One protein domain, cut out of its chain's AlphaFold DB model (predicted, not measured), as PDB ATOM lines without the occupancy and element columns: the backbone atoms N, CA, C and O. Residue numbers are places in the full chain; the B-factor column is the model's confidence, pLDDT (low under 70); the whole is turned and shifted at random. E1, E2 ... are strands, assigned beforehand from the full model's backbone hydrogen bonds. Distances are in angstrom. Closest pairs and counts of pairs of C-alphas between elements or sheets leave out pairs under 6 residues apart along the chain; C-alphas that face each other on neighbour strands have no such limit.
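Overview. This is residues 273 to 298 and 315 to 396 of the 811 residues of the protein "Cadherin domain-containing protein" of Microvirga ossetica (UniProt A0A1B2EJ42). This is a small, lopsided sandwich: a twisted sheet of four antiparallel strands, E4 to E7, is partly face to face with the two-stranded hairpin E1 and E2, which lies over the E4 side, and E3 runs near E2. The long hairpin of E4 and E5 makes most of the length, with the turn at residues 349 to 352 near one extreme and the loop at residues 367 to 374 at the other. The printed part has 108 residues, no named helix and seven strands, E1 to E7 along the chain; the sheet order is E4 - E5 - E6 - E7, and the class is all strand. It is only just loose, close to compact, with a radius of gyration of the C-alphas of 15.8 A, and elongated, spanning 53 by 32 by 20 A.

Arrangement. E1, residues 277 to 285, and E2, residues 291 to 298, form an antiparallel hairpin at 162 degrees, with N 282 and O 294 within hydrogen-bond range at 2.8 A. E3, residues 321 to 327, pairs with no named strand and is near E2, with 10 pairs of C-alphas within 10 A. E4, residues 335 to 348, is near E1, also with 10 such pairs. The closest C-alphas of E2 and E4 are those of Gln 296 and Gln 336, 7.9 A apart. E4 and E5, residues 353 to 366, form a hairpin at 164 degrees, with N 340 and O 362 at 2.7 A. E5 and E6, residues 375 to 381, form a hairpin at 151 degrees, with N 377 and O 363 at 2.8 A. E6 and E7, residues 387 to 394, form a hairpin at 166 degrees, with N 394 and O 376 at 2.7 A. E4 to E7 make a meander, each strand the antiparallel neighbour of the one before, with edge strands E4 and E7. This sheet and E1 with E2 make a sandwich, two sheets face to face, the facing parts 10.3 A centre to centre and the strands at 19 degrees. E1 and E7 are apart.

Along the chain. E1 begins at C-alpha 277, (-18.296, -16.879, -20.663), measures 24.3 A and bends by 56 degrees at residue 280. E2 measures 22.7 A and E3 15.1 A. E4 and E5 each measure 39.7 A; E4 begins at C-alpha 335, (-26.926, -21.995, -11.016). E6 measures 20.1 A. E7 measures 18.3 A, bends by 57 degrees at residue 390 and ends at C-alpha 394, (-38.180, -16.526, -1.507).

Size, cuts and confidence. The C-alphas farthest apart are those of Ser 350 and Glu 369, at 54.1 A. Residues 299 to 314 are not printed, and C-alphas 298 and 315 are 22.8 A apart across the cut. Of the links printed whole, none is long. The mean pLDDT of the printed part is 83.2; residues 274, 366 to 373 and 396 are under 70.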
ATOM      1  N   THR A 273     -14.261  -8.566 -16.288       74.44
ATOM      2  CA  THR A 273     -13.883  -9.975 -16.164       74.44
ATOM      3  C   THR A 273     -13.873 -10.634 -17.531       74.44
ATOM      4  O   THR A 273     -14.923 -10.753 -18.145       74.44
ATOM      5  N   VAL A 274     -12.698 -11.061 -17.983       69.69
ATOM      6  CA  VAL A 274     -12.489 -11.747 -19.271       69.69
ATOM      7  C   VAL A 274     -12.149 -13.226 -19.091       69.69
ATOM      8  O   VAL A 274     -11.693 -13.863 -20.031       69.69
ATOM      9  N   ASP A 275     -12.288 -13.756 -17.873       73.81
ATOM     10  CA  ASP A 275     -12.228 -15.193 -17.626       73.81
ATOM     11  C   ASP A 275     -13.644 -15.762 -17.711       73.81
ATOM     12  O   ASP A 275     -14.560 -15.258 -17.056       73.81
ATOM     13  N   GLY A 276     -13.814 -16.795 -18.532       77.06
ATOM     14  CA  GLY A 276     -15.086 -17.482 -18.701       77.06
ATOM     15  C   GLY A 276     -16.214 -16.679 -19.374       77.06
ATOM     16  O   GLY A 276     -16.134 -15.479 -19.634       77.06
ATOM     17  N   ASP A 277     -17.284 -17.383 -19.734       81.50
ATOM     18  CA  ASP A 277     -18.296 -16.879 -20.663       81.50
ATOM     19  C   ASP A 277     -19.250 -15.852 -20.036       81.50
ATOM     20  O   ASP A 277     -19.950 -16.135 -19.070       81.50
ATOM     21  N   GLN A 278     -19.383 -14.692 -20.668       84.31
ATOM     22  CA  GLN A 278     -20.400 -13.676 -20.407       84.31
ATOM     23  C   GLN A 278     -21.531 -13.834 -21.429       84.31
ATOM     24  O   GLN A 278     -21.318 -13.741 -22.641       84.31
ATOM     25  N   ILE A 279     -22.749 -14.110 -20.964       81.69
ATOM     26  CA  ILE A 279     -23.880 -14.536 -21.798       81.69
ATOM     27  C   ILE A 279     -25.210 -13.927 -21.344       81.69
ATOM     28  O   ILE A 279     -25.310 -13.302 -20.291       81.69
ATOM     29  N   ARG A 280     -26.256 -14.125 -22.164       81.12
ATOM     30  CA  ARG A 280     -27.648 -13.727 -21.873       81.12
ATOM     31  C   ARG A 280     -27.785 -12.240 -21.511       81.12
ATOM     32  O   ARG A 280     -28.496 -11.876 -20.581       81.12
ATOM     33  N   ALA A 281     -27.093 -11.383 -22.264       87.88
ATOM     34  CA  ALA A 281     -27.129  -9.951 -22.026       87.88
ATOM     35  C   ALA A 281     -28.533  -9.369 -22.277       87.88
ATOM     36  O   ALA A 281     -29.137  -9.603 -23.324       87.88
ATOM     37  N   ALA A 282     -29.026  -8.570 -21.336       88.94
ATOM     38  CA  ALA A 282     -30.298  -7.865 -21.424       88.94
ATOM     39  C   ALA A 282     -30.081  -6.372 -21.168       88.94
ATOM     40  O   ALA A 282     -29.366  -5.993 -20.244       88.94
ATOM     41  N   THR A 283     -30.696  -5.507 -21.973       91.56
ATOM     42  CA  THR A 283     -30.515  -4.050 -21.877       91.56
ATOM     43  C   THR A 283     -31.834  -3.328 -21.625       91.56
ATOM     44  O   THR A 283     -32.878  -3.704 -22.157       91.56
ATOM     45  N   LEU A 284     -31.794  -2.219 -20.891       92.69
ATOM     46  CA  LEU A 284     -32.892  -1.258 -20.750       92.69
ATOM     47  C   LEU A 284     -32.355   0.177 -20.758       92.69
ATOM     48  O   LEU A 284     -31.145   0.391 -20.695       92.69
ATOM     49  N   THR A 285     -33.246   1.162 -20.854       91.25
ATOM     50  CA  THR A 285     -32.883   2.584 -20.755       91.25
ATOM     51  C   THR A 285     -33.249   3.107 -19.371       91.25
ATOM     52  O   THR A 285     -34.400   2.992 -18.948       91.25
ATOM     53  N   MET A 286     -32.271   3.675 -18.666       93.94
ATOM     54  CA  MET A 286     -32.481   4.292 -17.360       93.94
ATOM     55  C   MET A 286     -33.304   5.582 -17.470       93.94
ATOM     56  O   MET A 286     -33.320   6.212 -18.527       93.94
ATOM     57  N   GLU A 287     -33.914   6.045 -16.372       90.12
ATOM     58  CA  GLU A 287     -34.631   7.339 -16.350       90.12
ATOM     59  C   GLU A 287     -33.717   8.513 -16.738       90.12
ATOM     60  O   GLU A 287     -34.156   9.481 -17.350       90.12
ATOM     61  N   SER A 288     -32.420   8.403 -16.439       90.25
ATOM     62  CA  SER A 288     -31.395   9.373 -16.841       90.25
ATOM     63  C   SER A 288     -31.119   9.407 -18.352       90.25
ATOM     64  O   SER A 288     -30.364  10.262 -18.808       90.25
ATOM     65  N   GLY A 289     -31.699   8.487 -19.130       90.56
ATOM     66  CA  GLY A 289     -31.528   8.365 -20.578       90.56
ATOM     67  C   GLY A 289     -30.351   7.490 -21.017       90.56
ATOM     68  O   GLY A 289     -30.165   7.295 -22.215       90.56
ATOM     69  N   GLY A 290     -29.560   6.962 -20.080       95.00
ATOM     70  CA  GLY A 290     -28.427   6.082 -20.370       95.00
ATOM     71  C   GLY A 290     -28.774   4.583 -20.334       95.00
ATOM     72  O   GLY A 290     -29.702   4.192 -19.626       95.00
ATOM     73  N   PRO A 291     -28.057   3.714 -21.071       95.81
ATOM     74  CA  PRO A 291     -28.258   2.267 -21.014       95.81
ATOM     75  C   PRO A 291     -27.917   1.642 -19.652       95.81
ATOM     76  O   PRO A 291     -26.939   2.014 -19.002       95.81
ATOM     77  N   LEU A 292     -28.676   0.621 -19.267       95.69
ATOM     78  CA  LEU A 292     -28.357  -0.322 -18.196       95.69
ATOM     79  C   LEU A 292     -28.368  -1.729 -18.795       95.69
ATOM     80  O   LEU A 292     -29.363  -2.131 -19.398       95.69
ATOM     81  N   ILE A 293     -27.252  -2.445 -18.669       94.06
ATOM     82  CA  ILE A 293     -27.071  -3.793 -19.218       94.06
ATOM     83  C   ILE A 293     -26.810  -4.787 -18.095       94.06
ATOM     84  O   ILE A 293     -26.016  -4.497 -17.206       94.06
ATOM     85  N   PHE A 294     -27.463  -5.941 -18.172       93.12
ATOM     86  CA  PHE A 294     -27.330  -7.084 -17.277       93.12
ATOM     87  C   PHE A 294     -26.810  -8.282 -18.053       93.12
ATOM     88  O   PHE A 294     -27.107  -8.391 -19.242       93.12
ATOM     89  N   TRP A 295     -26.088  -9.186 -17.403       89.44
ATOM     90  CA  TRP A 295     -25.653 -10.442 -18.005       89.44
ATOM     91  C   TRP A 295     -25.352 -11.509 -16.954       89.44
ATOM     92  O   TRP A 295     -25.236 -11.212 -15.765       89.44
ATOM     93  N   GLN A 296     -25.225 -12.749 -17.418       87.12
ATOM     94  CA  GLN A 296     -24.753 -13.889 -16.640       87.12
ATOM     95  C   GLN A 296     -23.279 -14.144 -16.985       87.12
ATOM     96  O   GLN A 296     -22.936 -14.192 -18.167       87.12
ATOM     97  N   GLY A 297     -22.418 -14.273 -15.979       84.62
ATOM     98  CA  GLY A 297     -20.995 -14.583 -16.122       84.62
ATOM     99  C   GLY A 297     -20.673 -15.991 -15.618       84.62
ATOM    100  O   GLY A 297     -21.158 -16.389 -14.562       84.62
ATOM    101  N   ASN A 298     -19.853 -16.726 -16.368       75.88
ATOM    102  CA  ASN A 298     -19.449 -18.108 -16.096       75.88
ATOM    103  C   ASN A 298     -17.914 -18.212 -16.070       75.88
ATOM    104  O   ASN A 298     -17.333 -18.706 -17.039       75.88
ATOM    105  N   PHE A 315     -24.526   3.099 -17.896       96.62
ATOM    106  CA  PHE A 315     -24.012   4.090 -18.833       96.62
ATOM    107  C   PHE A 315     -24.742   5.424 -18.662       96.62
ATOM    108  O   PHE A 315     -25.914   5.453 -18.298       96.62
ATOM    109  N   ASP A 316     -24.059   6.538 -18.913       96.31
ATOM    110  CA  ASP A 316     -24.695   7.852 -18.997       96.31
ATOM    111  C   ASP A 316     -25.469   8.007 -20.318       96.31
ATOM    112  O   ASP A 316     -25.378   7.176 -21.227       96.31
ATOM    113  N   ALA A 317     -26.227   9.099 -20.445       95.81
ATOM    114  CA  ALA A 317     -26.988   9.415 -21.656       95.81
ATOM    115  C   ALA A 317     -26.118   9.650 -22.908       95.81
ATOM    116  O   ALA A 317     -26.660   9.874 -23.984       95.81
ATOM    117  N   HIS A 318     -24.790   9.601 -22.791       94.44
ATOM    118  CA  HIS A 318     -23.833   9.740 -23.887       94.44
ATOM    119  C   HIS A 318     -23.032   8.444 -24.126       94.44
ATOM    120  O   HIS A 318     -22.076   8.458 -24.898       94.44
ATOM    121  N   GLY A 319     -23.384   7.332 -23.467       93.81
ATOM    122  CA  GLY A 319     -22.730   6.033 -23.649       93.81
ATOM    123  C   GLY A 319     -21.409   5.858 -22.887       93.81
ATOM    124  O   GLY A 319     -20.616   4.971 -23.218       93.81
ATOM    125  N   ARG A 320     -21.130   6.669 -21.860       94.38
ATOM    126  CA  ARG A 320     -19.958   6.493 -20.978       94.38
ATOM    127  C   ARG A 320     -20.318   5.623 -19.781       94.38
ATOM    128  O   ARG A 320     -21.354   5.851 -19.165       94.38
ATOM    129  N   LYS A 321     -19.463   4.661 -19.412       95.25
ATOM    130  CA  LYS A 321     -19.680   3.819 -18.221       95.25
ATOM    131  C   LYS A 321     -19.786   4.676 -16.952       95.25
ATOM    132  O   LYS A 321     -18.955   5.552 -16.721       95.25
ATOM    133  N   ILE A 322     -20.785   4.389 -16.122       95.56
ATOM    134  CA  ILE A 322     -20.962   4.952 -14.781       95.56
ATOM    135  C   ILE A 322     -20.538   3.894 -13.761       95.56
ATOM    136  O   ILE A 322     -21.232   2.894 -13.570       95.56
ATOM    137  N   GLY A 323     -19.425   4.144 -13.073       91.12
ATOM    138  CA  GLY A 323     -18.847   3.187 -12.127       91.12
ATOM    139  C   GLY A 323     -18.273   1.942 -12.811       91.12
ATOM    140  O   GLY A 323     -18.208   1.865 -14.039       91.12
ATOM    141  N   SER A 324     -17.833   0.985 -11.997       88.94
ATOM    142  CA  SER A 324     -17.352  -0.319 -12.453       88.94
ATOM    143  C   SER A 324     -18.501  -1.298 -12.694       88.94
ATOM    144  O   SER A 324     -19.635  -1.079 -12.252       88.94
ATOM    145  N   GLU A 325     -18.168  -2.417 -13.336       89.31
ATOM    146  CA  GLU A 325     -18.971  -3.635 -13.309       89.31
ATOM    147  C   GLU A 325     -19.393  -3.954 -11.869       89.31
ATOM    148  O   GLU A 325     -18.612  -3.791 -10.926       89.31
ATOM    149  N   THR A 326     -20.659  -4.332 -11.695       91.00
ATOM    150  CA  THR A 326     -21.253  -4.592 -10.383       91.00
ATOM    151  C   THR A 326     -21.973  -5.934 -10.407       91.00
ATOM    152  O   THR A 326     -22.860  -6.144 -11.233       91.00
ATOM    153  N   ARG A 327     -21.635  -6.834  -9.477       89.19
ATOM    154  CA  ARG A 327     -22.384  -8.080  -9.268       89.19
ATOM    155  C   ARG A 327     -23.775  -7.761  -8.727       89.19
ATOM    156  O   ARG A 327     -23.895  -7.000  -7.767       89.19
ATOM    157  N   LEU A 328     -24.818  -8.313  -9.334       92.12
ATOM    158  CA  LEU A 328     -26.220  -8.152  -8.956       92.12
ATOM    159  C   LEU A 328     -26.588  -9.037  -7.759       92.12
ATOM    160  O   LEU A 328     -27.155  -8.520  -6.796       92.12
ATOM    161  N   ASN A 329     -26.213 -10.313  -7.792       88.56
ATOM    162  CA  ASN A 329     -26.465 -11.266  -6.713       88.56
ATOM    163  C   ASN A 329     -25.402 -11.190  -5.602       88.56
ATOM    164  O   ASN A 329     -24.269 -10.755  -5.817       88.56
ATOM    165  N   THR A 330     -25.791 -11.596  -4.399       88.44
ATOM    166  CA  THR A 330     -24.914 -11.891  -3.258       88.44
ATOM    167  C   THR A 330     -24.855 -13.382  -2.950       88.44
ATOM    168  O   THR A 330     -23.842 -13.832  -2.425       88.44
ATOM    169  N   THR A 331     -25.903 -14.144  -3.278       81.94
ATOM    170  CA  THR A 331     -25.898 -15.609  -3.172       81.94
ATOM    171  C   THR A 331     -25.140 -16.203  -4.351       81.94
ATOM    172  O   THR A 331     -25.432 -15.868  -5.497       81.94
ATOM    173  N   VAL A 332     -24.156 -17.054  -4.061       75.44
ATOM    174  CA  VAL A 332     -23.213 -17.600  -5.053       75.44
ATOM    175  C   VAL A 332     -23.365 -19.106  -5.264       75.44
ATOM    176  O   VAL A 332     -22.873 -19.626  -6.255       75.44
ATOM    177  N   ASP A 333     -24.064 -19.787  -4.355       73.94
ATOM    178  CA  ASP A 333     -24.325 -21.220  -4.450       73.94
ATOM    179  C   ASP A 333     -25.436 -21.483  -5.484       73.94
ATOM    180  O   ASP A 333     -26.474 -20.816  -5.453       73.94
ATOM    181  N   GLY A 334     -25.236 -22.474  -6.357       73.56
ATOM    182  CA  GLY A 334     -26.214 -22.915  -7.360       73.56
ATOM    183  C   GLY A 334     -26.260 -22.074  -8.645       73.56
ATOM    184  O   GLY A 334     -25.798 -20.929  -8.700       73.56
ATOM    185  N   GLU A 335     -26.842 -22.648  -9.704       77.19
ATOM    186  CA  GLU A 335     -26.926 -21.995 -11.016       77.19
ATOM    187  C   GLU A 335     -27.947 -20.849 -10.983       77.19
ATOM    188  O   GLU A 335     -29.145 -21.067 -10.798       77.19
ATOM    189  N   GLN A 336     -27.483 -19.616 -11.217       83.06
ATOM    190  CA  GLN A 336     -28.373 -18.465 -11.373       83.06
ATOM    191  C   GLN A 336     -28.981 -18.478 -12.779       83.06
ATOM    192  O   GLN A 336     -28.272 -18.386 -13.788       83.06
ATOM    193  N   SER A 337     -30.305 -18.537 -12.867       79.06
ATOM    194  CA  SER A 337     -31.016 -18.637 -14.139       79.06
ATOM    195  C   SER A 337     -32.270 -17.755 -14.178       79.06
ATOM    196  O   SER A 337     -32.655 -17.124 -13.197       79.06
ATOM    197  N   ASN A 338     -32.891 -17.640 -15.357       78.81
ATOM    198  CA  ASN A 338     -34.187 -16.973 -15.539       78.81
ATOM    199  C   ASN A 338     -34.270 -15.508 -15.061       78.81
ATOM    200  O   ASN A 338     -35.316 -15.081 -14.570       78.81
ATOM    201  N   LEU A 339     -33.207 -14.711 -15.241       85.62
ATOM    202  CA  LEU A 339     -33.235 -13.283 -14.911       85.62
ATOM    203  C   LEU A 339     -34.356 -12.550 -15.675       85.62
ATOM    204  O   LEU A 339     -34.334 -12.433 -16.901       85.62
ATOM    205  N   ARG A 340     -35.303 -11.993 -14.924       85.12
ATOM    206  CA  ARG A 340     -36.381 -11.112 -15.373       85.12
ATOM    207  C   ARG A 340     -36.183  -9.717 -14.795       85.12
ATOM    208  O   ARG A 340     -35.721  -9.557 -13.666       85.12
ATOM    209  N   ILE A 341     -36.544  -8.699 -15.575       87.94
ATOM    210  CA  ILE A 341     -36.392  -7.293 -15.192       87.94
ATOM    211  C   ILE A 341     -37.731  -6.581 -15.369       87.94
ATOM    212  O   ILE A 341     -38.284  -6.532 -16.466       87.94
ATOM    213  N   PHE A 342     -38.228  -5.993 -14.288       85.75
ATOM    214  CA  PHE A 342     -39.467  -5.229 -14.239       85.75
ATOM    215  C   PHE A 342     -39.153  -3.748 -14.049       85.75
ATOM    216  O   PHE A 342     -38.287  -3.383 -13.256       85.75
ATOM    217  N   THR A 343     -39.874  -2.879 -14.758       85.06
ATOM    218  CA  THR A 343     -39.750  -1.423 -14.602       85.06
ATOM    219  C   THR A 343     -41.028  -0.873 -13.988       85.06
ATOM    220  O   THR A 343     -42.107  -1.030 -14.555       85.06
ATOM    221  N   SER A 344     -40.907  -0.222 -12.833       78.06
ATOM    222  CA  SER A 344     -42.027   0.494 -12.213       78.06
ATOM    223  C   SER A 344     -42.133   1.924 -12.729       78.06
ATOM    224  O   SER A 344     -41.132   2.639 -12.800       78.06
ATOM    225  N   TYR A 345     -43.356   2.363 -13.020       78.94
ATOM    226  CA  TYR A 345     -43.640   3.715 -13.488       78.94
ATOM    227  C   TYR A 345     -44.626   4.427 -12.561       78.94
ATOM    228  O   TYR A 345     -45.551   3.817 -12.032       78.94
ATOM    229  N   GLN A 346     -44.473   5.742 -12.426       76.44
ATOM    230  CA  GLN A 346     -45.457   6.628 -11.807       76.44
ATOM    231  C   GLN A 346     -45.819   7.738 -12.789       76.44
ATOM    232  O   GLN A 346     -44.924   8.398 -13.319       76.44
ATOM    233  N   PHE A 347     -47.111   7.980 -13.010       73.81
ATOM    234  CA  PHE A 347     -47.540   9.142 -13.779       73.81
ATOM    235  C   PHE A 347     -47.234  10.423 -12.996       73.81
ATOM    236  O   PHE A 347     -47.644  10.574 -11.847       73.81
ATOM    237  N   ASN A 348     -46.485  11.335 -13.607       75.06
ATOM    238  CA  ASN A 348     -46.227  12.659 -13.068       75.06
ATOM    239  C   ASN A 348     -47.163  13.658 -13.754       75.06
ATOM    240  O   ASN A 348     -46.952  13.996 -14.919       75.06
ATOM    241  N   GLU A 349     -48.163  14.146 -13.015       74.44
ATOM    242  CA  GLU A 349     -49.162  15.100 -13.513       74.44
ATOM    243  C   GLU A 349     -48.545  16.421 -13.986       74.44
ATOM    244  O   GLU A 349     -48.992  16.986 -14.978       74.44
ATOM    245  N   SER A 350     -47.477  16.895 -13.335       78.19
ATOM    246  CA  SER A 350     -46.835  18.167 -13.708       78.19
ATOM    247  C   SER A 350     -46.135  18.111 -15.067       78.19
ATOM    248  O   SER A 350     -46.000  19.136 -15.734       78.19
ATOM    249  N   THR A 351     -45.699  16.920 -15.486       78.88
ATOM    250  CA  THR A 351     -45.020  16.699 -16.771       78.88
ATOM    251  C   THR A 351     -45.861  15.887 -17.754       78.88
ATOM    252  O   THR A 351     -45.363  15.568 -18.831       78.88
ATOM    253  N   SER A 352     -47.078  15.485 -17.372       74.38
ATOM    254  CA  SER A 352     -47.943  14.546 -18.100       74.38
ATOM    255  C   SER A 352     -47.201  13.315 -18.647       74.38
ATOM    256  O   SER A 352     -47.434  12.884 -19.776       74.38
ATOM    257  N   ARG A 353     -46.260  12.760 -17.867       77.25
ATOM    258  CA  ARG A 353     -45.359  11.674 -18.301       77.25
ATOM    259  C   ARG A 353     -45.189  10.632 -17.204       77.25
ATOM    260  O   ARG A 353     -45.073  10.981 -16.033       77.25
ATOM    261  N   TYR A 354     -45.103   9.362 -17.589       75.56
ATOM    262  CA  TYR A 354     -44.658   8.288 -16.703       75.56
ATOM    263  C   TYR A 354     -43.150   8.387 -16.427       75.56
ATOM    264  O   TYR A 354     -42.344   8.461 -17.351       75.56
ATOM    265  N   VAL A 355     -42.778   8.384 -15.151       84.12
ATOM    266  CA  VAL A 355     -41.393   8.440 -14.666       84.12
ATOM    267  C   VAL A 355     -41.052   7.107 -14.020       84.12
ATOM    268  O   VAL A 355     -41.856   6.587 -13.240       84.12
ATOM    269  N   VAL A 356     -39.872   6.561 -14.311       85.56
ATOM    270  CA  VAL A 356     -39.415   5.329 -13.664       85.56
ATOM    271  C   VAL A 356     -39.124   5.583 -12.186       85.56
ATOM    272  O   VAL A 356     -38.489   6.576 -11.823       85.56
ATOM    273  N   LYS A 357     -39.591   4.679 -11.321       83.00
ATOM    274  CA  LYS A 357     -39.347   4.749  -9.871       83.00
ATOM    275  C   LYS A 357     -38.276   3.776  -9.410       83.00
ATOM    276  O   LYS A 357     -37.401   4.173  -8.661       83.00
ATOM    277  N   HIS A 358     -38.320   2.546  -9.897       85.12
ATOM    278  CA  HIS A 358     -37.378   1.471  -9.590       85.12
ATOM    279  C   HIS A 358     -37.322   0.471 -10.742       85.12
ATOM    280  O   HIS A 358     -38.305   0.316 -11.486       85.12
ATOM    281  N   TYR A 359     -36.219  -0.269 -10.799       88.12
ATOM    282  CA  TYR A 359     -36.113  -1.530 -11.524       88.12
ATOM    283  C   TYR A 359     -36.120  -2.673 -10.520       88.12
ATOM    284  O   TYR A 359     -35.462  -2.593  -9.485       88.12
ATOM    285  N   VAL A 360     -36.836  -3.747 -10.822       87.00
ATOM    286  CA  VAL A 360     -36.828  -4.957 -10.001       87.00
ATOM    287  C   VAL A 360     -36.316  -6.103 -10.835       87.00
ATOM    288  O   VAL A 360     -36.839  -6.388 -11.906       87.00
ATOM    289  N   THR A 361     -35.261  -6.729 -10.339       89.75
ATOM    290  CA  THR A 361     -34.655  -7.905 -10.949       89.75
ATOM    291  C   THR A 361     -35.077  -9.128 -10.162       89.75
ATOM    292  O   THR A 361     -35.084  -9.078  -8.933       89.75
ATOM    293  N   ALA A 362     -35.462 -10.189 -10.861       87.75
ATOM    294  CA  ALA A 362     -35.876 -11.451 -10.271       87.75
ATOM    295  C   ALA A 362     -35.205 -12.606 -11.014       87.75
ATOM    296  O   ALA A 362     -35.167 -12.576 -12.240       87.75
ATOM    297  N   TRP A 363     -34.667 -13.595 -10.315       87.44
ATOM    298  CA  TRP A 363     -34.012 -14.756 -10.925       87.44
ATOM    299  C   TRP A 363     -34.190 -15.986 -10.044       87.44
ATOM    300  O   TRP A 363     -34.592 -15.865  -8.887       87.44
ATOM    301  N   THR A 364     -33.918 -17.161 -10.597       83.56
ATOM    302  CA  THR A 364     -34.053 -18.427  -9.879       83.56
ATOM    303  C   THR A 364     -32.687 -19.046  -9.634       83.56
ATOM    304  O   THR A 364     -31.764 -18.851 -10.429       83.56
ATOM    305  N   ILE A 365     -32.550 -19.746  -8.512       79.50
ATOM    306  CA  ILE A 365     -31.390 -20.586  -8.217       79.50
ATOM    307  C   ILE A 365     -31.883 -22.020  -8.093       79.50
ATOM    308  O   ILE A 365     -32.684 -22.303  -7.202       79.50
ATOM    309  N   GLY A 366     -31.383 -22.889  -8.971       67.12
ATOM    310  CA  GLY A 366     -31.623 -24.328  -8.926       67.12
ATOM    311  C   GLY A 366     -30.380 -25.091  -8.483       67.12
ATOM    312  O   GLY A 366     -29.252 -24.701  -8.804       67.12
ATOM    313  N   ASP A 367     -30.585 -26.185  -7.753       58.97
ATOM    314  CA  ASP A 367     -29.556 -27.200  -7.536       58.97
ATOM    315  C   ASP A 367     -29.790 -28.334  -8.551       58.97
ATOM    316  O   ASP A 367     -30.742 -29.102  -8.394       58.97
ATOM    317  N   PRO A 368     -28.955 -28.459  -9.600       50.16
ATOM    318  CA  PRO A 368     -29.122 -29.504 -10.608       50.16
ATOM    319  C   PRO A 368     -28.951 -30.930 -10.048       50.16
ATOM    320  O   PRO A 368     -29.317 -31.890 -10.729       50.16
ATOM    321  N   GLU A 369     -28.410 -31.091  -8.833       49.25
ATOM    322  CA  GLU A 369     -28.255 -32.378  -8.150       49.25
ATOM    323  C   GLU A 369     -29.331 -32.644  -7.075       49.25
ATOM    324  O   GLU A 369     -29.485 -33.797  -6.649       49.25
ATOM    325  N   ALA A 370     -30.120 -31.641  -6.661       52.91
ATOM    326  CA  ALA A 370     -31.200 -31.818  -5.688       52.91
ATOM    327  C   ALA A 370     -32.559 -32.063  -6.360       52.91
ATOM    328  O   ALA A 370     -32.898 -31.489  -7.387       52.91
ATOM    329  N   GLN A 371     -33.398 -32.887  -5.728       54.47
ATOM    330  CA  GLN A 371     -34.817 -33.030  -6.094       54.47
ATOM    331  C   GLN A 371     -35.689 -31.866  -5.576       54.47
ATOM    332  O   GLN A 371     -36.909 -32.016  -5.475       54.47
ATOM    333  N   ASP A 372     -35.076 -30.742  -5.194       55.59
ATOM    334  CA  ASP A 372     -35.740 -29.627  -4.525       55.59
ATOM    335  C   ASP A 372     -36.118 -28.500  -5.507       55.59
ATOM    336  O   ASP A 372     -35.436 -28.291  -6.508       55.59
ATOM    337  N   PRO A 373     -37.217 -27.774  -5.231       59.66
ATOM    338  CA  PRO A 373     -37.673 -26.649  -6.044       59.66
ATOM    339  C   PRO A 373     -36.686 -25.468  -6.062       59.66
ATOM    340  O   PRO A 373     -36.144 -25.120  -5.013       59.66
ATOM    341  N   ASP A 374     -36.553 -24.803  -7.217       72.88
ATOM    342  CA  ASP A 374     -35.799 -23.551  -7.388       72.88
ATOM    343  C   ASP A 374     -36.183 -22.488  -6.336       72.88
ATOM    344  O   ASP A 374     -37.344 -22.310  -5.972       72.88
ATOM    345  N   ASP A 375     -35.225 -21.702  -5.857       79.94
ATOM    346  CA  ASP A 375     -35.519 -20.533  -5.024       79.94
ATOM    347  C   ASP A 375     -35.619 -19.267  -5.876       79.94
ATOM    348  O   ASP A 375     -34.827 -19.062  -6.796       79.94
ATOM    349  N   LEU A 376     -36.547 -18.367  -5.538       84.94
ATOM    350  CA  LEU A 376     -36.704 -17.079  -6.216       84.94
ATOM    351  C   LEU A 376     -35.941 -15.987  -5.468       84.94
ATOM    352  O   LEU A 376     -36.164 -15.739  -4.283       84.94
ATOM    353  N   PHE A 377     -35.090 -15.268  -6.182       87.44
ATOM    354  CA  PHE A 377     -34.313 -14.156  -5.658       87.44
ATOM    355  C   PHE A 377     -34.720 -12.851  -6.315       87.44
ATOM    356  O   PHE A 377     -35.076 -12.818  -7.491       87.44
ATOM    357  N   VAL A 378     -34.675 -11.768  -5.539       89.00
ATOM    358  CA  VAL A 378     -35.028 -10.424  -5.994       89.00
ATOM    359  C   VAL A 378     -34.015  -9.397  -5.509       89.00
ATOM    360  O   VAL A 378     -33.639  -9.385  -4.338       89.00
ATOM    361  N   GLN A 379     -33.645  -8.474  -6.396       91.06
ATOM    362  CA  GLN A 379     -32.903  -7.260  -6.061       91.06
ATOM    363  C   GLN A 379     -33.586  -6.043  -6.691       91.06
ATOM    364  O   GLN A 379     -33.886  -6.019  -7.889       91.06
ATOM    365  N   VAL A 380     -33.805  -5.010  -5.877       89.44
ATOM    366  CA  VAL A 380     -34.370  -3.727  -6.311       89.44
ATOM    367  C   VAL A 380     -33.243  -2.753  -6.635       89.44
ATOM    368  O   VAL A 380     -32.236  -2.705  -5.923       89.44
ATOM    369  N   LEU A 381     -33.412  -1.982  -7.707       91.44
ATOM    370  CA  LEU A 381     -32.517  -0.913  -8.134       91.44
ATOM    371  C   LEU A 381     -33.275   0.420  -8.236       91.44
ATOM    372  O   LEU A 381     -34.439   0.458  -8.638       91.44
ATOM    373  N   ASP A 382     -32.600   1.521  -7.926       90.50
ATOM    374  CA  ASP A 382     -33.100   2.885  -8.108       90.50
ATOM    375  C   ASP A 382     -33.177   3.274  -9.605       90.50
ATOM    376  O   ASP A 382     -32.644   2.555 -10.457       90.50
ATOM    377  N   PRO A 383     -33.794   4.417  -9.978       91.06
ATOM    378  CA  PRO A 383     -33.876   4.868 -11.375       91.06
ATOM    379  C   PRO A 383     -32.524   5.111 -12.062       91.06
ATOM    380  O   PRO A 383     -32.471   5.269 -13.282       91.06
ATOM    381  N   SER A 384     -31.437   5.176 -11.290       92.12
ATOM    382  CA  SER A 384     -30.058   5.283 -11.768       92.12
ATOM    383  C   SER A 384     -29.329   3.933 -11.810       92.12
ATOM    384  O   SER A 384     -28.132   3.904 -12.087       92.12
ATOM    385  N   GLY A 385     -30.010   2.819 -11.516       91.62
ATOM    386  CA  GLY A 385     -29.450   1.467 -11.467       91.62
ATOM    387  C   GLY A 385     -28.607   1.165 -10.219       91.62
ATOM    388  O   GLY A 385     -27.841   0.201 -10.213       91.62
ATOM    389  N   GLY A 386     -28.665   1.992  -9.173       92.44
ATOM    390  CA  GLY A 386     -28.034   1.701  -7.882       92.44
ATOM    391  C   GLY A 386     -28.842   0.672  -7.090       92.44
ATOM    392  O   GLY A 386     -30.064   0.758  -7.071       92.44
ATOM    393  N   LYS A 387     -28.194  -0.303  -6.434       92.44
ATOM    394  CA  LYS A 387     -28.906  -1.277  -5.587       92.44
ATOM    395  C   LYS A 387     -29.599  -0.588  -4.416       92.44
ATOM    396  O   LYS A 387     -28.986   0.223  -3.722       92.44
ATOM    397  N   ILE A 388     -30.840  -0.982  -4.164       89.44
ATOM    398  CA  ILE A 388     -31.607  -0.588  -2.992       89.44
ATOM    399  C   ILE A 388     -31.922  -1.832  -2.163       89.44
ATOM    400  O   ILE A 388     -32.495  -2.794  -2.672       89.44
ATOM    401  N   GLY A 389     -31.564  -1.791  -0.880       86.69
ATOM    402  CA  GLY A 389     -31.804  -2.899   0.040       86.69
ATOM    403  C   GLY A 389     -30.950  -4.143  -0.258       86.69
ATOM    404  O   GLY A 389     -30.150  -4.149  -1.200       86.69
ATOM    405  N   PRO A 390     -31.072  -5.183   0.583       88.06
ATOM    406  CA  PRO A 390     -30.379  -6.451   0.382       88.06
ATOM    407  C   PRO A 390     -31.008  -7.269  -0.756       88.06
ATOM    408  O   PRO A 390     -32.139  -7.012  -1.164       88.06
ATOM    409  N   GLU A 391     -30.291  -8.297  -1.206       89.88
ATOM    410  CA  GLU A 391     -30.869  -9.396  -1.980       89.88
ATOM    411  C   GLU A 391     -31.920 -10.134  -1.139       89.88
ATOM    412  O   GLU A 391     -31.754 -10.344   0.067       89.88
ATOM    413  N   ILE A 392     -33.020 -10.519  -1.779       87.62
ATOM    414  CA  ILE A 392     -34.195 -11.062  -1.110       87.62
ATOM    415  C   ILE A 392     -34.486 -12.462  -1.637       87.62
ATOM    416  O   ILE A 392     -34.807 -12.612  -2.808       87.62
ATOM    417  N   ARG A 393     -34.461 -13.460  -0.749       86.62
ATOM    418  CA  ARG A 393     -34.741 -14.873  -1.059       86.62
ATOM    419  C   ARG A 393     -36.172 -15.277  -0.701       86.62
ATOM    420  O   ARG A 393     -36.603 -15.089   0.436       86.62
ATOM    421  N   PHE A 394     -36.878 -15.875  -1.645       81.06
ATOM    422  CA  PHE A 394     -38.180 -16.526  -1.507       81.06
ATOM    423  C   PHE A 394     -37.970 -18.033  -1.683       81.06
ATOM    424  O   PHE A 394     -37.516 -18.466  -2.737       81.06
ATOM    425  N   GLN A 395     -38.231 -18.815  -0.632       71.06
ATOM    426  CA  GLN A 395     -37.891 -20.242  -0.608       71.06
ATOM    427  C   GLN A 395     -38.923 -21.125  -1.332       71.06
ATOM    428  O   GLN A 395     -40.125 -20.885  -1.204       71.06
ATOM    429  N   ALA A 396     -38.434 -22.197  -1.967       57.78
ATOM    430  CA  ALA A 396     -39.157 -23.341  -2.533       57.78
ATOM    431  C   ALA A 396     -40.146 -23.038  -3.661       57.78
ATOM    432  O   ALA A 396     -41.265 -23.558  -3.742       57.78
TER     433      ALA A 396